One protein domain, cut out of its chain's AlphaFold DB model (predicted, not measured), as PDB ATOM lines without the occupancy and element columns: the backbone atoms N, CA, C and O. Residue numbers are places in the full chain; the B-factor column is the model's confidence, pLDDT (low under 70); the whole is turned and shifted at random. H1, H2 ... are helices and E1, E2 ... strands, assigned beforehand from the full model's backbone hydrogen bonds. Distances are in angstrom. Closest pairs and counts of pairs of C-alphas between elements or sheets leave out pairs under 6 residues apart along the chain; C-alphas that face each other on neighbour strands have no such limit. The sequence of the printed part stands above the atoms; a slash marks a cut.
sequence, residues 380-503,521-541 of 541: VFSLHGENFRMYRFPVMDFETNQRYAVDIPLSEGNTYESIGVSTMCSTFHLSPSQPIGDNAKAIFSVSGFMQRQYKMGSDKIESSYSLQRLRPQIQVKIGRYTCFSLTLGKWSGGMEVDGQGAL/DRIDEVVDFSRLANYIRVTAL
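AT A GLANCE: This is residues 380 to 503 and 521 to 541 of the 541 residues of an uncharacterized protein of Pseudoalteromonas luteoviolacea S4054 (UniProt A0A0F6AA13). A small sandwich stands at one end of a long arm: the curled sheet of E1, E2, E3 and E9 is partly face to face with one end of a larger sheet, and the long hairpin E5 and E6 runs on far past it, with E8 beside its far end. The arm makes the length, and the whole is loose, with a radius of gyration of the C-alphas of 19.1 A and spans of 68 by 31 by 23 A. The printed part has 145 residues with eight named strands, E1 to E8, then H1 and E9, and is mostly strand. The smaller sheet has the order E1, E2, E3, E9; the larger, of E4 to E8, is branched at E6; both are antiparallel.

HOW THE PARTS SIT: Start with E1, residues 380 to 383, E2, 386 to 396, and E3, 403 to 411: a meander, each strand the antiparallel neighbour of the one before. Look for N 381 and O 388, 3.0 A apart, and N 391 and O 408, 2.9 A. E9, residues 537 to 540, is E3's other neighbour, with N 405 and O 539 at 2.8 A. Next come E4, 420 to 422, E5, 441 to 456, E6, 460 to 478, and E7, 482 to 487, a Greek key: E5, E6 and E7 form a meander and E4 is the antiparallel neighbour of E7, with N 422 and O 483 at 2.8 A. E5 lies on one side of E6, with N 453 and O 464 at 2.8 A. On the other side, staggered, are E7, with N 476 and O 484 at 2.9 A, and E8, residues 496 to 502, with N 461 and O 501 at 2.8 A. The two sheets form a sandwich, their facing parts 10.8 A centre to centre. H1, residues 530 to 533, is on the larger sheet at a height of 8.4 A, only just over none of its strands, with two C-alphas falling on E5 and two on E6; it only grazes the smaller sheet. H1 is too short for an O i to N i+4 pair; its one O i to N i+3 pair is within range.

IN THESE COORDINATES: Find C-alpha 380, where E1 begins, at (-55.107, -123.185, -5.938). E2 is 30.1 A long and E3 25.3 A. E5 runs 47.1 A from C-alpha 441 at (-57.472, -101.206, -15.429), and E6 returns over 55.0 A. E9 ends at C-alpha 540, (-56.381, -110.708, -25.372).

THE WHOLE: The C-alphas farthest apart, of Thr 400 and Asp 459, are 68.0 A apart. Residues 504 to 520 are not printed; C-alphas 503 and 521 are 22.3 A apart. The link E4 to E5 is long. Mean pLDDT of the printed part is 71.6, with 61 residues under 70, among them 413 to 433 and 489 to 503.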
ATOM      1  N   VAL A 380     -54.627-123.584  -7.270       82.81
ATOM      2  CA  VAL A 380     -55.107-123.185  -5.938       82.81
ATOM      3  C   VAL A 380     -53.963-122.583  -5.138       82.81
ATOM      4  O   VAL A 380     -52.882-123.166  -5.066       82.81
ATOM      5  N   PHE A 381     -54.220-121.451  -4.490       83.50
ATOM      6  CA  PHE A 381     -53.324-120.843  -3.512       83.50
ATOM      7  C   PHE A 381     -54.113-120.387  -2.282       83.50
ATOM      8  O   PHE A 381     -55.287-120.032  -2.379       83.50
ATOM      9  N   SER A 382     -53.471-120.380  -1.115       78.31
ATOM     10  CA  SER A 382     -54.096-119.931   0.132       78.31
ATOM     11  C   SER A 382     -53.669-118.499   0.461       78.31
ATOM     12  O   SER A 382     -52.481-118.180   0.410       78.31
ATOM     13  N   LEU A 383     -54.615-117.642   0.847       72.94
ATOM     14  CA  LEU A 383     -54.340-116.279   1.306       72.94
ATOM     15  C   LEU A 383     -55.160-115.986   2.573       72.94
ATOM     16  O   LEU A 383     -56.379-116.112   2.577       72.94
ATOM     17  N   HIS A 384     -54.476-115.624   3.664       70.62
ATOM     18  CA  HIS A 384     -55.067-115.358   4.989       70.62
ATOM     19  C   HIS A 384     -55.984-116.473   5.546       70.62
ATOM     20  O   HIS A 384     -56.900-116.207   6.318       70.62
ATOM     21  N   GLY A 385     -55.695-117.731   5.194       70.81
ATOM     22  CA  GLY A 385     -56.413-118.923   5.670       70.81
ATOM     23  C   GLY A 385     -57.503-119.432   4.724       70.81
ATOM     24  O   GLY A 385     -57.893-120.588   4.836       70.81
ATOM     25  N   GLU A 386     -57.933-118.618   3.758       72.25
ATOM     26  CA  GLU A 386     -58.882-119.016   2.714       72.25
ATOM     27  C   GLU A 386     -58.142-119.585   1.495       72.25
ATOM     28  O   GLU A 386     -57.105-119.054   1.084       72.25
ATOM     29  N   ASN A 387     -58.685-120.640   0.883       81.75
ATOM     30  CA  ASN A 387     -58.200-121.161  -0.396       81.75
ATOM     31  C   ASN A 387     -58.885-120.437  -1.555       81.75
ATOM     32  O   ASN A 387     -60.110-120.354  -1.600       81.75
ATOM     33  N   PHE A 388     -58.103-119.988  -2.531       82.31
ATOM     34  CA  PHE A 388     -58.583-119.397  -3.772       82.31
ATOM     35  C   PHE A 388     -58.173-120.268  -4.952       82.31
ATOM     36  O   PHE A 388     -56.997-120.602  -5.097       82.31
ATOM     37  N   ARG A 389     -59.132-120.600  -5.819       86.44
ATOM     38  CA  ARG A 389     -58.873-121.263  -7.100       86.44
ATOM     39  C   ARG A 389     -58.925-120.251  -8.238       86.44
ATOM     40  O   ARG A 389     -59.809-119.397  -8.267       86.44
ATOM     41  N   MET A 390     -58.000-120.357  -9.183       87.38
ATOM     42  CA  MET A 390     -57.973-119.529 -10.387       87.38
ATOM     43  C   MET A 390     -58.997-120.007 -11.418       87.38
ATOM     44  O   MET A 390     -58.993-121.168 -11.824       87.38
ATOM     45  N   TYR A 391     -59.831-119.090 -11.900       83.06
ATOM     46  CA  TYR A 391     -60.799-119.309 -12.973       83.06
ATOM     47  C   TYR A 391     -60.512-118.366 -14.142       83.06
ATOM     48  O   TYR A 391     -60.167-117.205 -13.933       83.06
ATOM     49  N   ARG A 392     -60.698-118.853 -15.374       86.31
ATOM     50  CA  ARG A 392     -60.580-118.055 -16.601       86.31
ATOM     51  C   ARG A 392     -61.960-117.756 -17.167       86.31
ATOM     52  O   ARG A 392     -62.646-118.667 -17.627       86.31
ATOM     53  N   PHE A 393     -62.339-116.485 -17.177       81.50
ATOM     54  CA  PHE A 393     -63.613-116.022 -17.720       81.50
ATOM     55  C   PHE A 393     -63.422-115.384 -19.104       81.50
ATOM     56  O   PHE A 393     -62.535-114.542 -19.263       81.50
ATOM     57  N   PRO A 394     -64.233-115.753 -20.114       85.19
ATOM     58  CA  PRO A 394     -64.251-115.054 -21.389       85.19
ATOM     59  C   PRO A 394     -65.033-113.742 -21.250       85.19
ATOM     60  O   PRO A 394     -66.208-113.744 -20.884       85.19
ATOM     61  N   VAL A 395     -64.395-112.625 -21.587       78.81
ATOM     62  CA  VAL A 395     -65.027-111.302 -21.688       78.81
ATOM     63  C   VAL A 395     -64.833-110.791 -23.115       78.81
ATOM     64  O   VAL A 395     -63.788-111.003 -23.724       78.81
ATOM     65  N   MET A 396     -65.847-110.137 -23.673       79.88
ATOM     66  CA  MET A 396     -65.750-109.438 -24.954       79.88
ATOM     67  C   MET A 396     -65.832-107.943 -24.685       79.88
ATOM     68  O   MET A 396     -66.702-107.516 -23.927       79.88
ATOM     69  N   ASP A 397     -64.949-107.154 -25.292       80.06
ATOM     70  CA  ASP A 397     -65.141-105.710 -25.320       80.06
ATOM     71  C   ASP A 397     -66.225-105.356 -26.346       80.06
ATOM     72  O   ASP A 397     -66.080-105.623 -27.537       80.06
ATOM     73  N   PHE A 398     -67.315-104.752 -25.880       75.69
ATOM     74  CA  PHE A 398     -68.491-104.438 -26.694       75.69
ATOM     75  C   PHE A 398     -68.269-103.277 -27.680       75.69
ATOM     76  O   PHE A 398     -69.093-103.087 -28.572       75.69
ATOM     77  N   GLU A 399     -67.188-102.499 -27.542       79.00
ATOM     78  CA  GLU A 399     -66.815-101.453 -28.508       79.00
ATOM     79  C   GLU A 399     -66.039-102.033 -29.702       79.00
ATOM     80  O   GLU A 399     -66.321-101.692 -30.850       79.00
ATOM     81  N   THR A 400     -65.081-102.932 -29.449       80.56
ATOM     82  CA  THR A 400     -64.172-103.470 -30.482       80.56
ATOM     83  C   THR A 400     -64.496-104.890 -30.959       80.56
ATOM     84  O   THR A 400     -63.909-105.348 -31.937       80.56
ATOM     85  N   ASN A 401     -65.397-105.609 -30.279       82.38
ATOM     86  CA  ASN A 401     -65.597-107.067 -30.365       82.38
ATOM     87  C   ASN A 401     -64.347-107.916 -30.042       82.38
ATOM     88  O   ASN A 401     -64.388-109.144 -30.193       82.38
ATOM     89  N   GLN A 402     -63.249-107.311 -29.568       83.75
ATOM     90  CA  GLN A 402     -62.058-108.047 -29.154       83.75
ATOM     91  C   GLN A 402     -62.392-108.936 -27.950       83.75
ATOM     92  O   GLN A 402     -63.095-108.535 -27.018       83.75
ATOM     93  N   ARG A 403     -61.892-110.172 -27.977       86.38
ATOM     94  CA  ARG A 403     -62.090-111.153 -26.909       86.38
ATOM     95  C   ARG A 403     -60.909-111.130 -25.951       86.38
ATOM     96  O   ARG A 403     -59.770-110.908 -26.354       86.38
ATOM     97  N   TYR A 404     -61.197-111.387 -24.687       85.50
ATOM     98  CA  TYR A 404     -60.231-111.400 -23.604       85.50
ATOM     99  C   TYR A 404     -60.487-112.604 -22.698       85.50
ATOM    100  O   TYR A 404     -61.630-112.928 -22.369       85.50
ATOM    101  N   ALA A 405     -59.411-113.250 -22.271       85.62
ATOM    102  CA  ALA A 405     -59.393-114.114 -21.108       85.62
ATOM    103  C   ALA A 405     -59.085-113.255 -19.884       85.62
ATOM    104  O   ALA A 405     -58.092-112.524 -19.868       85.62
ATOM    105  N   VAL A 406     -59.919-113.367 -18.856       84.56
ATOM    106  CA  VAL A 406     -59.664-112.761 -17.551       84.56
ATOM    107  C   VAL A 406     -59.439-113.878 -16.545       84.56
ATOM    108  O   VAL A 406     -60.355-114.651 -16.265       84.56
ATOM    109  N   ASP A 407     -58.219-113.969 -16.029       85.44
ATOM    110  CA  ASP A 407     -57.846-114.895 -14.962       85.44
ATOM    111  C   ASP A 407     -58.137-114.246 -13.608       85.44
ATOM    112  O   ASP A 407     -57.704-113.119 -13.362       85.44
ATOM    113  N   ILE A 408     -58.914-114.925 -12.755       83.50
ATOM    114  CA  ILE A 408     -59.471-114.373 -11.510       83.50
ATOM    115  C   ILE A 408     -59.470-115.438 -10.394       83.50
ATOM    116  O   ILE A 408     -59.977-116.539 -10.627       83.50
ATOM    117  N   PRO A 409     -58.970-115.140  -9.179       84.00
ATOM    118  CA  PRO A 409     -59.089-116.026  -8.026       84.00
ATOM    119  C   PRO A 409     -60.486-115.935  -7.401       84.00
ATOM    120  O   PRO A 409     -60.976-114.838  -7.140       84.00
ATOM    121  N   LEU A 410     -61.107-117.075  -7.097       79.56
ATOM    122  CA  LEU A 410     -62.359-117.154  -6.335       79.56
ATOM    123  C   LEU A 410     -62.203-118.119  -5.154       79.56
ATOM    124  O   LEU A 410     -61.581-119.174  -5.296       79.56
ATOM    125  N   SER A 411     -62.768-117.764  -3.998       77.69
ATOM    126  CA  SER A 411     -62.702-118.578  -2.774       77.69
ATOM    127  C   SER A 411     -63.365-119.951  -2.947       77.69
ATOM    128  O   SER A 411     -64.536-120.022  -3.332       77.69
ATOM    129  N   GLU A 412     -62.668-121.036  -2.606       74.69
ATOM    130  CA  GLU A 412     -63.229-122.388  -2.628       74.69
ATOM    131  C   GLU A 412     -64.304-122.576  -1.539       74.69
ATOM    132  O   GLU A 412     -64.167-122.107  -0.414       74.69
ATOM    133  N   GLY A 413     -65.387-123.294  -1.860       67.44
ATOM    134  CA  GLY A 413     -66.403-123.720  -0.884       67.44
ATOM    135  C   GLY A 413     -67.604-122.785  -0.675       67.44
ATOM    136  O   GLY A 413     -68.601-123.227  -0.108       67.44
ATOM    137  N   ASN A 414     -67.579-121.545  -1.175       57.28
ATOM    138  CA  ASN A 414     -68.740-120.642  -1.160       57.28
ATOM    139  C   ASN A 414     -69.470-120.609  -2.515       57.28
ATOM    140  O   ASN A 414     -68.852-120.681  -3.575       57.28
ATOM    141  N   THR A 415     -70.801-120.482  -2.494       51.19
ATOM    142  CA  THR A 415     -71.623-120.440  -3.714       51.19
ATOM    143  C   THR A 415     -71.564-119.078  -4.412       51.19
ATOM    144  O   THR A 415     -71.580-118.025  -3.772       51.19
ATOM    145  N   TYR A 416     -71.492-119.117  -5.747       56.66
ATOM    146  CA  TYR A 416     -71.205-117.972  -6.613       56.66
ATOM    147  C   TYR A 416     -72.171-116.787  -6.419       56.66
ATOM    148  O   TYR A 416     -73.372-116.907  -6.660       56.66
ATOM    149  N   GLU A 417     -71.633-115.613  -6.076       55.53
ATOM    150  CA  GLU A 417     -72.296-114.333  -6.354       55.53
ATOM    151  C   GLU A 417     -71.968-113.884  -7.788       55.53
ATOM    152  O   GLU A 417     -70.907-114.193  -8.329       55.53
ATOM    153  N   SER A 418     -72.908-113.194  -8.435       59.75
ATOM    154  CA  SER A 418     -72.885-112.932  -9.879       59.75
ATOM    155  C   SER A 418     -71.714-112.057 -10.341       59.75
ATOM    156  O   SER A 418     -71.532-110.953  -9.826       59.75
ATOM    157  N   ILE A 419     -71.021-112.481 -11.403       64.94
ATOM    158  CA  ILE A 419     -70.155-111.601 -12.202       64.94
ATOM    159  C   ILE A 419     -71.058-110.745 -13.097       64.94
ATOM    160  O   ILE A 419     -71.708-111.264 -14.005       64.94
ATOM    161  N   GLY A 420     -71.119-109.439 -12.831       66.06
ATOM    162  CA  GLY A 420     -71.918-108.497 -13.615       66.06
ATOM    163  C   GLY A 420     -71.062-107.786 -14.657       66.06
ATOM    164  O   GLY A 420     -70.240-106.950 -14.288       66.06
ATOM    165  N   VAL A 421     -71.266-108.081 -15.945       66.50
ATOM    166  CA  VAL A 421     -70.632-107.351 -17.059       66.50
ATOM    167  C   VAL A 421     -71.566-106.241 -17.545       66.50
ATOM    168  O   VAL A 421     -72.732-106.492 -17.837       66.50
ATOM    169  N   SER A 422     -71.048-105.016 -17.625       65.31
ATOM    170  CA  SER A 422     -71.755-103.796 -18.020       65.31
ATOM    171  C   SER A 422     -71.033-103.088 -19.168       65.31
ATOM    172  O   SER A 422     -69.806-103.111 -19.275       65.31
ATOM    173  N   THR A 423     -71.810-102.412 -20.013       61.47
ATOM    174  CA  THR A 423     -71.335-101.591 -21.138       61.47
ATOM    175  C   THR A 423     -71.320-100.089 -20.824       61.47
ATOM    176  O   THR A 423     -71.080 -99.267 -21.709       61.47
ATOM    177  N   MET A 424     -71.584 -99.702 -19.569       60.78
ATOM    178  CA  MET A 424     -71.543 -98.311 -19.108       60.78
ATOM    179  C   MET A 424     -70.895 -98.208 -17.719       60.78
ATOM    180  O   MET A 424     -71.497 -98.539 -16.701       60.78
ATOM    181  N   CYS A 425     -69.654 -97.718 -17.680       65.88
ATOM    182  CA  CYS A 425     -68.809 -97.676 -16.477       65.88
ATOM    183  C   CYS A 425     -69.025 -96.433 -15.599       65.88
ATOM    184  O   CYS A 425     -68.060 -95.783 -15.201       65.88
ATOM    185  N   SER A 426     -70.281 -96.088 -15.306       61.16
ATOM    186  CA  SER A 426     -70.670 -94.892 -14.535       61.16
ATOM    187  C   SER A 426     -70.330 -94.942 -13.037       61.16
ATOM    188  O   SER A 426     -70.579 -93.976 -12.325       61.16
ATOM    189  N   THR A 427     -69.760 -96.044 -12.544       59.34
ATOM    190  CA  THR A 427     -69.405 -96.264 -11.129       59.34
ATOM    191  C   THR A 427     -67.896 -96.381 -10.871       59.34
ATOM    192  O   THR A 427     -67.481 -96.504  -9.721       59.34
ATOM    193  N   PHE A 428     -67.057 -96.293 -11.911       63.56
ATOM    194  CA  PHE A 428     -65.598 -96.481 -11.840       63.56
ATOM    195  C   PHE A 428     -64.875 -95.206 -11.344       63.56
ATOM    196  O   PHE A 428     -64.002 -94.664 -12.023       63.56
ATOM    197  N   HIS A 429     -65.296 -94.672 -10.191       55.59
ATOM    198  CA  HIS A 429     -64.960 -93.310  -9.738       55.59
ATOM    199  C   HIS A 429     -63.942 -93.205  -8.590       55.59
ATOM    200  O   HIS A 429     -63.417 -92.117  -8.362       55.59
ATOM    201  N   LEU A 430     -63.618 -94.297  -7.893       58.59
ATOM    202  CA  LEU A 430     -62.623 -94.285  -6.814       58.59
ATOM    203  C   LEU A 430     -61.212 -94.497  -7.387       58.59
ATOM    204  O   LEU A 430     -60.862 -95.591  -7.819       58.59
ATOM    205  N   SER A 431     -60.407 -93.434  -7.415       57.06
ATOM    206  CA  SER A 431     -58.977 -93.507  -7.754       57.06
ATOM    207  C   SER A 431     -58.136 -93.724  -6.487       57.06
ATOM    208  O   SER A 431     -58.543 -93.242  -5.434       57.06
ATOM    209  N   PRO A 432     -56.965 -94.391  -6.558       59.00
ATOM    210  CA  PRO A 432     -56.250 -94.831  -7.761       59.00
ATOM    211  C   PRO A 432     -56.780 -96.134  -8.390       59.00
ATOM    212  O   PRO A 432     -57.201 -97.056  -7.700       59.00
ATOM    213  N   SER A 433     -56.677 -96.232  -9.722       65.81
ATOM    214  CA  SER A 433     -56.910 -97.470 -10.487       65.81
ATOM    215  C   SER A 433     -55.605 -97.987 -11.104       65.81
ATOM    216  O   SER A 433     -54.804 -97.205 -11.617       65.81
ATOM    217  N   GLN A 434     -55.396 -99.303 -11.058       73.50
ATOM    218  CA  GLN A 434     -54.138 -99.979 -11.396       73.50
ATOM    219  C   GLN A 434     -54.230-100.729 -12.740       73.50
ATOM    220  O   GLN A 434     -55.285-101.288 -13.035       73.50
ATOM    221  N   PRO A 435     -53.179-100.759 -13.582       76.56
ATOM    222  CA  PRO A 435     -53.186-101.492 -14.853       76.56
ATOM    223  C   PRO A 435     -52.931-103.000 -14.652       76.56
ATOM    224  O   PRO A 435     -51.989-103.372 -13.959       76.56
ATOM    225  N   ILE A 436     -53.732-103.868 -15.288       78.25
ATOM    226  CA  ILE A 436     -53.739-105.329 -15.022       78.25
ATOM    227  C   ILE A 436     -53.576-106.223 -16.275       78.25
ATOM    228  O   ILE A 436     -54.049-107.360 -16.319       78.25
ATOM    229  N   GLY A 437     -52.894-105.705 -17.300       77.75
ATOM    230  CA  GLY A 437     -52.668-106.378 -18.591       77.75
ATOM    231  C   GLY A 437     -53.539-105.818 -19.721       77.75
ATOM    232  O   GLY A 437     -54.622-105.300 -19.472       77.75
ATOM    233  N   ASP A 438     -53.027-105.864 -20.952       79.75
ATOM    234  CA  ASP A 438     -53.713-105.569 -22.224       79.75
ATOM    235  C   ASP A 438     -54.688-104.372 -22.199       79.75
ATOM    236  O   ASP A 438     -55.854-104.458 -22.583       79.75
ATOM    237  N   ASN A 439     -54.171-103.224 -21.740       77.06
ATOM    238  CA  ASN A 439     -54.868-101.940 -21.557       77.06
ATOM    239  C   ASN A 439     -56.054-101.942 -20.573       77.06
ATOM    240  O   ASN A 439     -56.731-100.920 -20.430       77.06
ATOM    241  N   ALA A 440     -56.279-103.031 -19.840       78.56
ATOM    242  CA  ALA A 440     -57.259-103.083 -18.770       78.56
ATOM    243  C   ALA A 440     -56.761-102.387 -17.495       78.56
ATOM    244  O   ALA A 440     -55.579-102.445 -17.136       78.56
ATOM    245  N   LYS A 441     -57.694-101.768 -16.767       80.44
ATOM    246  CA  LYS A 441     -57.472-101.206 -15.429       80.44
ATOM    247  C   LYS A 441     -58.421-101.825 -14.419       80.44
ATOM    248  O   LYS A 441     -59.561-102.131 -14.755       80.44
ATOM    249  N   ALA A 442     -57.987-101.917 -13.171       74.69
ATOM    250  CA  ALA A 442     -58.808-102.334 -12.052       74.69
ATOM    251  C   ALA A 442     -58.861-101.284 -10.938       74.69
ATOM    252  O   ALA A 442     -57.869-100.613 -10.651       74.69
ATOM    253  N   ILE A 443     -60.013-101.188 -10.277       75.75
ATOM    254  CA  ILE A 443     -60.145-100.627  -8.930       75.75
ATOM    255  C   ILE A 443     -60.355-101.811  -7.992       75.75
ATOM    256  O   ILE A 443     -61.242-102.635  -8.224       75.75
ATOM    257  N   PHE A 444     -59.545-101.888  -6.939       71.81
ATOM    258  CA  PHE A 444     -59.725-102.850  -5.861       71.81
ATOM    259  C   PHE A 444     -60.342-102.136  -4.660       71.81
ATOM    260  O   PHE A 444     -59.817-101.120  -4.212       71.81
ATOM    261  N   SER A 445     -61.450-102.654  -4.139       68.69
ATOM    262  CA  SER A 445     -62.160-102.065  -3.003       68.69
ATOM    263  C   SER A 445     -62.639-103.163  -2.062       68.69
ATOM    264  O   SER A 445     -63.494-103.973  -2.426       68.69
ATOM    265  N   VAL A 446     -62.119-103.185  -0.836       65.19
ATOM    266  CA  VAL A 446     -62.674-104.035   0.221       65.19
ATOM    267  C   VAL A 446     -63.872-103.307   0.821       65.19
ATOM    268  O   VAL A 446     -63.728-102.226   1.380       65.19
ATOM    269  N   SER A 447     -65.058-103.899   0.698       65.88
ATOM    270  CA  SER A 447     -66.267-103.422   1.380       65.88
ATOM    271  C   SER A 447     -66.577-104.334   2.563       65.88
ATOM    272  O   SER A 447     -66.397-105.545   2.467       65.88
ATOM    273  N   GLY A 448     -67.018-103.784   3.690       66.06
ATOM    274  CA  GLY A 448     -67.326-104.563   4.890       66.06
ATOM    275  C   GLY A 448     -67.373-103.695   6.139       66.06
ATOM    276  O   GLY A 448     -67.139-102.491   6.063       66.06
ATOM    277  N   PHE A 449     -67.685-104.304   7.284       63.28
ATOM    278  CA  PHE A 449     -67.858-103.583   8.541       63.28
ATOM    279  C   PHE A 449     -66.936-104.153   9.621       63.28
ATOM    280  O   PHE A 449     -67.159-105.241  10.157       63.28
ATOM    281  N   MET A 450     -65.900-103.383   9.948       65.38
ATOM    282  CA  MET A 450     -65.156-103.536  11.194       65.38
ATOM    283  C   MET A 450     -66.043-103.033  12.335       65.38
ATOM    284  O   MET A 450     -66.537-101.907  12.278       65.38
ATOM    285  N   GLN A 451     -66.244-103.838  13.374       66.88
ATOM    286  CA  GLN A 451     -66.958-103.406  14.569       66.88
ATOM    287  C   GLN A 451     -66.205-103.852  15.822       66.88
ATOM    288  O   GLN A 451     -66.263-105.017  16.219       66.88
ATOM    289  N   ARG A 452     -65.552-102.902  16.498       70.19
ATOM    290  CA  ARG A 452     -65.192-103.073  17.907       70.19
ATOM    291  C   ARG A 452     -66.446-102.852  18.754       70.19
ATOM    292  O   ARG A 452     -67.077-101.803  18.675       70.19
ATOM    293  N   GLN A 453     -66.825-103.857  19.535       70.31
ATOM    294  CA  GLN A 453     -67.923-103.793  20.495       70.31
ATOM    295  C   GLN A 453     -67.355-103.770  21.912       70.31
ATOM    296  O   GLN A 453     -66.720-104.737  22.343       70.31
ATOM    297  N   TYR A 454     -67.644-102.698  22.644       73.12
ATOM    298  CA  TYR A 454     -67.487-102.650  24.093       73.12
ATOM    299  C   TYR A 454     -68.825-103.026  24.741       73.12
ATOM    300  O   TYR A 454     -69.841-102.379  24.494       73.12
ATOM    301  N   LYS A 455     -68.842-104.095  25.538       73.44
ATOM    302  CA  LYS A 455     -70.012-104.555  26.297       73.44
ATOM    303  C   LYS A 455     -69.776-104.263  27.769       73.44
ATOM    304  O   LYS A 455     -68.778-104.706  28.328       73.44
ATOM    305  N   MET A 456     -70.688-103.523  28.389       68.06
ATOM    306  CA  MET A 456     -70.599-103.152  29.800       68.06
ATOM    307  C   MET A 456     -71.733-103.805  30.590       68.06
ATOM    308  O   MET A 456     -72.904-103.657  30.241       68.06
ATOM    309  N   GLY A 457     -71.367-104.534  31.641       69.62
ATOM    310  CA  GLY A 457     -72.259-104.916  32.730       69.62
ATOM    311  C   GLY A 457     -72.145-103.929  33.895       69.62
ATOM    312  O   GLY A 457     -71.418-102.941  33.824       69.62
ATOM    313  N   SER A 458     -72.829-104.220  34.999       73.31
ATOM    314  CA  SER A 458     -72.698-103.465  36.257       73.31
ATOM    315  C   SER A 458     -71.370-103.710  36.994       73.31
ATOM    316  O   SER A 458     -71.078-103.026  37.969       73.31
ATOM    317  N   ASP A 459     -70.609-104.715  36.562       73.38
ATOM    318  CA  ASP A 459     -69.456-105.316  37.244       73.38
ATOM    319  C   ASP A 459     -68.202-105.441  36.356       73.38
ATOM    320  O   ASP A 459     -67.103-105.672  36.862       73.38
ATOM    321  N   LYS A 460     -68.337-105.298  35.029       77.00
ATOM    322  CA  LYS A 460     -67.245-105.498  34.061       77.00
ATOM    323  C   LYS A 460     -67.461-104.782  32.729       77.00
ATOM    324  O   LYS A 460     -68.594-104.565  32.300       77.00
ATOM    325  N   ILE A 461     -66.358-104.513  32.040       76.88
ATOM    326  CA  ILE A 461     -66.301-104.113  30.635       76.88
ATOM    327  C   ILE A 461     -65.528-105.166  29.830       76.88
ATOM    328  O   ILE A 461     -64.435-105.595  30.198       76.88
ATOM    329  N   GLU A 462     -66.109-105.588  28.714       76.25
ATOM    330  CA  GLU A 462     -65.516-106.487  27.727       76.25
ATOM    331  C   GLU A 462     -65.310-105.722  26.424       76.25
ATOM    332  O   GLU A 462     -66.259-105.154  25.884       76.25
ATOM    333  N   SER A 463     -64.092-105.737  25.887       75.06
ATOM    334  CA  SER A 463     -63.830-105.338  24.506       75.06
ATOM    335  C   SER A 463     -63.754-106.584  23.630       75.06
ATOM    336  O   SER A 463     -63.067-107.558  23.942       75.06
ATOM    337  N   SER A 464     -64.481-106.556  22.522       69.94
ATOM    338  CA  SER A 464     -64.482-107.618  21.520       69.94
ATOM    339  C   SER A 464     -64.400-107.003  20.135       69.94
ATOM    340  O   SER A 464     -64.987-105.946  19.887       69.94
ATOM    341  N   TYR A 465     -63.666-107.642  19.235       71.19
ATOM    342  CA  TYR A 465     -63.540-107.197  17.857       71.19
ATOM    343  C   TYR A 465     -64.273-108.159  16.926       71.19
ATOM    344  O   TYR A 465     -64.219-109.379  17.089       71.19
ATOM    345  N   SER A 466     -65.002-107.603  15.962       67.44
ATOM    346  CA  SER A 466     -65.767-108.357  14.976       67.44
ATOM    347  C   SER A 466     -65.480-107.822  13.582       67.44
ATOM    348  O   SER A 466     -65.771-106.666  13.274       67.44
ATOM    349  N   LEU A 467     -64.921-108.679  12.728       64.75
ATOM    350  CA  LEU A 467     -64.598-108.347  11.345       64.75
ATOM    351  C   LEU A 467     -65.661-108.937  10.413       64.75
ATOM    352  O   LEU A 467     -65.495-110.017   9.838       64.75
ATOM    353  N   GLN A 468     -66.801-108.251  10.319       63.22
ATOM    354  CA  GLN A 468     -67.980-108.803   9.663       63.22
ATOM    355  C   GLN A 468     -68.044-108.443   8.179       63.22
ATOM    356  O   GLN A 468     -68.148-107.280   7.788       63.22
ATOM    357  N   ARG A 469     -68.104-109.498   7.356       65.62
ATOM    358  CA  ARG A 469     -68.396-109.434   5.918       65.62
ATOM    359  C   ARG A 469     -67.398-108.571   5.143       65.62
ATOM    360  O   ARG A 469     -67.826-107.728   4.358       65.62
ATOM    361  N   LEU A 470     -66.092-108.808   5.309       66.75
ATOM    362  CA  LEU A 470     -65.140-108.302   4.321       66.75
ATOM    363  C   LEU A 470     -65.409-109.002   2.982       66.75
ATOM    364  O   LEU A 470     -65.323-110.223   2.848       66.75
ATOM    365  N   ARG A 471     -65.779-108.193   1.997       71.75
ATOM    366  CA  ARG A 471     -66.006-108.540   0.600       71.75
ATOM    367  C   ARG A 471     -64.944-107.804  -0.220       71.75
ATOM    368  O   ARG A 471     -65.165-106.641  -0.576       71.75
ATOM    369  N   PRO A 472     -63.788-108.430  -0.503       72.75
ATOM    370  CA  PRO A 472     -62.878-107.925  -1.522       72.75
ATOM    371  C   PRO A 472     -63.610-107.907  -2.868       72.75
ATOM    372  O   PRO A 472     -63.969-108.952  -3.415       72.75
ATOM    373  N   GLN A 473     -63.870-106.707  -3.377       74.56
ATOM    374  CA  GLN A 473     -64.446-106.490  -4.695       74.56
ATOM    375  C   GLN A 473     -63.383-105.936  -5.630       74.56
ATOM    376  O   GLN A 473     -62.565-105.099  -5.246       74.56
ATOM    377  N   ILE A 474     -63.439-106.381  -6.879       77.94
ATOM    378  CA  ILE A 474     -62.669-105.785  -7.961       77.94
ATOM    379  C   ILE A 474     -63.631-105.334  -9.054       77.94
ATOM    380  O   ILE A 474     -64.534-106.067  -9.463       77.94
ATOM    381  N   GLN A 475     -63.437-104.101  -9.507       79.31
ATOM    382  CA  GLN A 475     -64.026-103.597 -10.737       79.31
ATOM    383  C   GLN A 475     -62.920-103.589 -11.782       79.31
ATOM    384  O   GLN A 475     -61.896-102.945 -11.570       79.31
ATOM    385  N   VAL A 476     -63.111-104.284 -12.898       81.44
ATOM    386  CA  VAL A 476     -62.182-104.278 -14.032       81.44
ATOM    387  C   VAL A 476     -62.830-103.534 -15.189       81.44
ATOM    388  O   VAL A 476     -64.006-103.733 -15.482       81.44
ATOM    389  N   LYS A 477     -62.053-102.690 -15.863       83.00
ATOM    390  CA  LYS A 477     -62.428-101.977 -17.079       83.00
ATOM    391  C   LYS A 477     -61.474-102.346 -18.210       83.00
ATOM    392  O   LYS A 477     -60.261-102.235 -18.044       83.00
ATOM    393  N   ILE A 478     -62.031-102.741 -19.351       81.00
ATOM    394  CA  ILE A 478     -61.325-103.070 -20.594       81.00
ATOM    395  C   ILE A 478     -61.845-102.114 -21.678       81.00
ATOM    396  O   ILE A 478     -63.053-101.921 -21.809       81.00
ATOM    397  N   GLY A 479     -60.951-101.472 -22.431       73.88
ATOM    398  CA  GLY A 479     -61.354-100.462 -23.417       73.88
ATOM    399  C   GLY A 479     -62.071 -99.256 -22.786       73.88
ATOM    400  O   GLY A 479     -61.821 -98.882 -21.632       73.88
ATOM    401  N   ARG A 480     -62.957 -98.599 -23.547       73.50
ATOM    402  CA  ARG A 480     -63.643 -97.375 -23.093       73.50
ATOM    403  C   ARG A 480     -64.974 -97.641 -22.391       73.50
ATOM    404  O   ARG A 480     -65.299 -96.896 -21.459       73.50
ATOM    405  N   TYR A 481     -65.707 -98.673 -22.804       73.62
ATOM    406  CA  TYR A 481     -67.093 -98.922 -22.381       73.62
ATOM    407  C   TYR A 481     -67.305-100.225 -21.606       73.62
ATOM    408  O   TYR A 481     -68.242-100.295 -20.815       73.62
ATOM    409  N   THR A 482     -66.441-101.228 -21.773       77.62
ATOM    410  CA  THR A 482     -66.627-102.533 -21.129       77.62
ATOM    411  C   THR A 482     -66.035-102.550 -19.727       77.62
ATOM    412  O   THR A 482     -64.850-102.289 -19.518       77.62
ATOM    413  N   CYS A 483     -66.845-102.906 -18.739       78.19
ATOM    414  CA  CYS A 483     -66.376-103.138 -17.380       78.19
ATOM    415  C   CYS A 483     -67.238-104.170 -16.668       78.19
ATOM    416  O   CYS A 483     -68.409-104.363 -16.981       78.19
ATOM    417  N   PHE A 484     -66.656-104.835 -15.684       78.44
ATOM    418  CA  PHE A 484     -67.353-105.803 -14.857       78.44
ATOM    419  C   PHE A 484     -66.920-105.668 -13.407       78.44
ATOM    420  O   PHE A 484     -65.761-105.372 -13.112       78.44
ATOM    421  N   SER A 485     -67.867-105.882 -12.502       75.94
ATOM    422  CA  SER A 485     -67.602-105.991 -11.073       75.94
ATOM    423  C   SER A 485     -67.857-107.418 -10.610       75.94
ATOM    424  O   SER A 485     -68.766-108.106 -11.088       75.94
ATOM    425  N   LEU A 486     -67.032-107.874  -9.672       75.38
ATOM    426  CA  LEU A 486     -67.220-109.151  -9.000       75.38
ATOM    427  C   LEU A 486     -66.742-109.080  -7.547       75.38
ATOM    428  O   LEU A 486     -65.915-108.242  -7.178       75.38
ATOM    429  N   THR A 487     -67.270-109.982  -6.726       73.88
ATOM    430  CA  THR A 487     -66.838-110.177  -5.339       73.88
ATOM    431  C   THR A 487     -65.988-111.445  -5.288       73.88
ATOM    432  O   THR A 487     -66.471-112.511  -5.654       73.88
ATOM    433  N   LEU A 488     -64.722-111.326  -4.881       70.38
ATOM    434  CA  LEU A 488     -63.716-112.402  -4.958       70.38
ATOM    435  C   LEU A 488     -63.926-113.499  -3.894       70.38
ATOM    436  O   LEU A 488     -63.423-114.615  -4.023       70.38
ATOM    437  N   GLY A 489     -64.688-113.177  -2.849       69.12
ATOM    438  CA  GLY A 489     -65.116-114.091  -1.796       69.12
ATOM    439  C   GLY A 489     -65.923-113.362  -0.719       69.12
ATOM    440  O   GLY A 489     -65.975-112.130  -0.682       69.12
ATOM    441  N   LYS A 490     -66.548-114.128   0.177       65.38
ATOM    442  CA  LYS A 490     -67.131-113.621   1.428       65.38
ATOM    443  C   LYS A 490     -66.245-114.059   2.576       65.38
ATOM    444  O   LYS A 490     -66.166-115.255   2.830       65.38
ATOM    445  N   TRP A 491     -65.649-113.112   3.290       63.12
ATOM    446  CA  TRP A 491     -64.895-113.418   4.496       63.12
ATOM    447  C   TRP A 491     -65.625-112.940   5.755       63.12
ATOM    448  O   TRP A 491     -66.205-111.849   5.796       63.12
ATOM    449  N   SER A 492     -65.626-113.782   6.785       59.94
ATOM    450  CA  SER A 492     -66.286-113.518   8.063       59.94
ATOM    451  C   SER A 492     -65.485-114.133   9.203       59.94
ATOM    452  O   SER A 492     -65.651-115.312   9.519       59.94
ATOM    453  N   GLY A 493     -64.640-113.318   9.835       58.53
ATOM    454  CA  GLY A 493     -64.028-113.676  11.110       58.53
ATOM    455  C   GLY A 493     -65.082-113.704  12.219       58.53
ATOM    456  O   GLY A 493     -65.985-112.862  12.254       58.53
ATOM    457  N   GLY A 494     -64.974-114.673  13.130       60.28
ATOM    458  CA  GLY A 494     -65.768-114.689  14.360       60.28
ATOM    459  C   GLY A 494     -65.428-113.508  15.278       60.28
ATOM    460  O   GLY A 494     -64.428-112.820  15.079       60.28
ATOM    461  N   MET A 495     -66.257-113.267  16.296       57.00
ATOM    462  CA  MET A 495     -65.901-112.323  17.361       57.00
ATOM    463  C   MET A 495     -64.777-112.905  18.221       57.00
ATOM    464  O   MET A 495     -64.979-113.943  18.849       57.00
ATOM    465  N   GLU A 496     -63.641-112.217  18.297       61.44
ATOM    466  CA  GLU A 496     -62.582-112.510  19.271       61.44
ATOM    467  C   GLU A 496     -62.682-111.498  20.431       61.44
ATOM    468  O   GLU A 496     -63.014-110.323  20.230       61.44
ATOM    469  N   VAL A 497     -62.474-111.955  21.670       63.03
ATOM    470  CA  VAL A 497     -62.525-111.097  22.867       63.03
ATOM    471  C   VAL A 497     -61.104-110.629  23.173       63.03
ATOM    472  O   VAL A 497     -60.327-111.363  23.776       63.03
ATOM    473  N   ASP A 498     -60.773-109.412  22.737       63.81
ATOM    474  CA  ASP A 498     -59.428-108.830  22.871       63.81
ATOM    475  C   ASP A 498     -59.050-108.509  24.328       63.81
ATOM    476  O   ASP A 498     -57.867-108.477  24.664       63.81
ATOM    477  N   GLY A 499     -60.029-108.254  25.205       66.56
ATOM    478  CA  GLY A 499     -59.754-107.932  26.605       66.56
ATOM    479  C   GLY A 499     -60.999-107.744  27.467       66.56
ATOM    480  O   GLY A 499     -62.044-107.312  26.985       66.56
ATOM    481  N   GLN A 500     -60.873-108.047  28.758       67.88
ATOM    482  CA  GLN A 500     -61.923-107.930  29.773       67.88
ATOM    483  C   GLN A 500     -61.329-107.288  31.036       67.88
ATOM    484  O   GLN A 500     -60.228-107.646  31.452       67.88
ATOM    485  N   GLY A 501     -62.059-106.354  31.646       68.88
ATOM    486  CA  GLY A 501     -61.682-105.680  32.888       68.88
ATOM    487  C   GLY A 501     -62.877-105.552  33.831       68.88
ATOM    488  O   GLY A 501     -64.012-105.390  33.382       68.88
ATOM    489  N   ALA A 502     -62.636-105.643  35.138       67.75
ATOM    490  CA  ALA A 502     -63.668-105.398  36.145       67.75
ATOM    491  C   ALA A 502     -63.959-103.892  36.264       67.75
ATOM    492  O   ALA A 502     -63.044-103.078  36.151       67.75
ATOM    493  N   LEU A 503     -65.217-103.530  36.519       68.00
ATOM    494  CA  LEU A 503     -65.637-102.157  36.799       68.00
ATOM    495  C   LEU A 503     -65.854-101.998  38.302       68.00
ATOM    496  O   LEU A 503     -66.668-102.705  38.897       68.00
ATOM    497  N   ASP A 521     -57.496-101.301  16.246       54.44
ATOM    498  CA  ASP A 521     -57.816 -99.865  16.066       54.44
ATOM    499  C   ASP A 521     -56.909 -99.219  14.990       54.44
ATOM    500  O   ASP A 521     -56.899 -98.005  14.792       54.44
ATOM    501  N   ARG A 522     -56.160-100.060  14.260       54.56
ATOM    502  CA  ARG A 522     -55.283 -99.724  13.134       54.56
ATOM    503  C   ARG A 522     -55.741-100.431  11.864       54.56
ATOM    504  O   ARG A 522     -55.920-101.647  11.859       54.56
ATOM    505  N   ILE A 523     -55.926 -99.676  10.781       52.16
ATOM    506  CA  ILE A 523     -56.430-100.217   9.508       52.16
ATOM    507  C   ILE A 523     -55.368-101.043   8.758       52.16
ATOM    508  O   ILE A 523     -55.711-101.899   7.952       52.16
ATOM    509  N   ASP A 524     -54.089-100.847   9.085       53.62
ATOM    510  CA  ASP A 524     -52.933-101.632   8.637       53.62
ATOM    511  C   ASP A 524     -52.832-103.034   9.279       53.62
ATOM    512  O   ASP A 524     -52.110-103.889   8.768       53.62
ATOM    513  N   GLU A 525     -53.596-103.307  10.343       50.81
ATOM    514  CA  GLU A 525     -53.759-104.654  10.922       50.81
ATOM    515  C   GLU A 525     -54.990-105.394  10.351       50.81
ATOM    516  O   GLU A 525     -55.208-106.578  10.625       50.81
ATOM    517  N   VAL A 526     -55.788-104.725   9.510       56.75
ATOM    518  CA  VAL A 526     -56.916-105.323   8.785       56.75
ATOM    519  C   VAL A 526     -56.387-105.990   7.520       56.75
ATOM    520  O   VAL A 526     -55.554-105.433   6.813       56.75
ATOM    521  N   VAL A 527     -56.867-107.202   7.231       61.25
ATOM    522  CA  VAL A 527     -56.290-108.074   6.196       61.25
ATOM    523  C   VAL A 527     -56.137-107.381   4.835       61.25
ATOM    524  O   VAL A 527     -57.123-107.042   4.173       61.25
ATOM    525  N   ASP A 528     -54.878-107.245   4.403       63.91
ATOM    526  CA  ASP A 528     -54.485-106.657   3.123       63.91
ATOM    527  C   ASP A 528     -54.841-107.567   1.936       63.91
ATOM    528  O   ASP A 528     -54.023-108.284   1.352       63.91
ATOM    529  N   PHE A 529     -56.106-107.490   1.534       66.31
ATOM    530  CA  PHE A 529     -56.590-108.127   0.321       66.31
ATOM    531  C   PHE A 529     -56.099-107.454  -0.971       66.31
ATOM    532  O   PHE A 529     -56.371-108.010  -2.032       66.31
ATOM    533  N   SER A 530     -55.351-106.335  -0.949       65.25
ATOM    534  CA  SER A 530     -54.821-105.736  -2.195       65.25
ATOM    535  C   SER A 530     -53.937-106.725  -2.967       65.25
ATOM    536  O   SER A 530     -53.943-106.754  -4.198       65.25
ATOM    537  N   ARG A 531     -53.291-107.652  -2.245       71.00
ATOM    538  CA  ARG A 531     -52.542-108.783  -2.800       71.00
ATOM    539  C   ARG A 531     -53.376-109.754  -3.647       71.00
ATOM    540  O   ARG A 531     -52.776-110.473  -4.438       71.00
ATOM    541  N   LEU A 532     -54.710-109.775  -3.551       72.50
ATOM    542  CA  LEU A 532     -55.559-110.538  -4.483       72.50
ATOM    543  C   LEU A 532     -55.568-109.931  -5.888       72.50
ATOM    544  O   LEU A 532     -55.652-110.683  -6.857       72.50
ATOM    545  N   ALA A 533     -55.437-108.603  -6.021       71.88
ATOM    546  CA  ALA A 533     -55.354-107.957  -7.331       71.88
ATOM    547  C   ALA A 533     -54.182-108.525  -8.144       71.88
ATOM    548  O   ALA A 533     -54.329-108.802  -9.328       71.88
ATOM    549  N   ASN A 534     -53.051-108.784  -7.484       80.38
ATOM    550  CA  ASN A 534     -51.834-109.312  -8.097       80.38
ATOM    551  C   ASN A 534     -52.006-110.688  -8.769       80.38
ATOM    552  O   ASN A 534     -51.178-111.050  -9.593       80.38
ATOM    553  N   TYR A 535     -53.050-111.461  -8.469       80.56
ATOM    554  CA  TYR A 535     -53.320-112.732  -9.160       80.56
ATOM    555  C   TYR A 535     -54.197-112.566 -10.409       80.56
ATOM    556  O   TYR A 535     -54.416-113.527 -11.142       80.56
ATOM    557  N   ILE A 536     -54.705-111.358 -10.663       81.31
ATOM    558  CA  ILE A 536     -55.699-111.088 -11.701       81.31
ATOM    559  C   ILE A 536     -55.011-110.574 -12.959       81.31
ATOM    560  O   ILE A 536     -54.160-109.687 -12.906       81.31
ATOM    561  N   ARG A 537     -55.390-111.124 -14.114       85.81
ATOM    562  CA  ARG A 537     -54.806-110.749 -15.404       85.81
ATOM    563  C   ARG A 537     -55.847-110.726 -16.502       85.81
ATOM    564  O   ARG A 537     -56.573-111.696 -16.693       85.81
ATOM    565  N   VAL A 538     -55.842-109.652 -17.284       83.31
ATOM    566  CA  VAL A 538     -56.502-109.603 -18.593       83.31
ATOM    567  C   VAL A 538     -55.480-109.969 -19.671       83.31
ATOM    568  O   VAL A 538     -54.359-109.460 -19.661       83.31
ATOM    569  N   THR A 539     -55.857-110.863 -20.586       83.56
ATOM    570  CA  THR A 539     -55.081-111.209 -21.789       83.56
ATOM    571  C   THR A 539     -56.010-111.250 -23.000       83.56
ATOM    572  O   THR A 539     -57.069-111.870 -22.923       83.56
ATOM    573  N   ALA A 540     -55.645-110.616 -24.111       82.00
ATOM    574  CA  ALA A 540     -56.381-110.708 -25.372       82.00
ATOM    575  C   ALA A 540     -56.324-112.134 -25.967       82.00
ATOM    576  O   ALA A 540     -55.350-112.864 -25.763       82.00
ATOM    577  N   LEU A 541     -57.386-112.524 -26.682       77.38
ATOM    578  CA  LEU A 541     -57.584-113.832 -27.329       77.38
ATOM    579  C   LEU A 541     -57.699-113.725 -28.855       77.38
ATOM    580  O   LEU A 541     -58.314-112.739 -29.324       77.38
TER     581      LEU A 541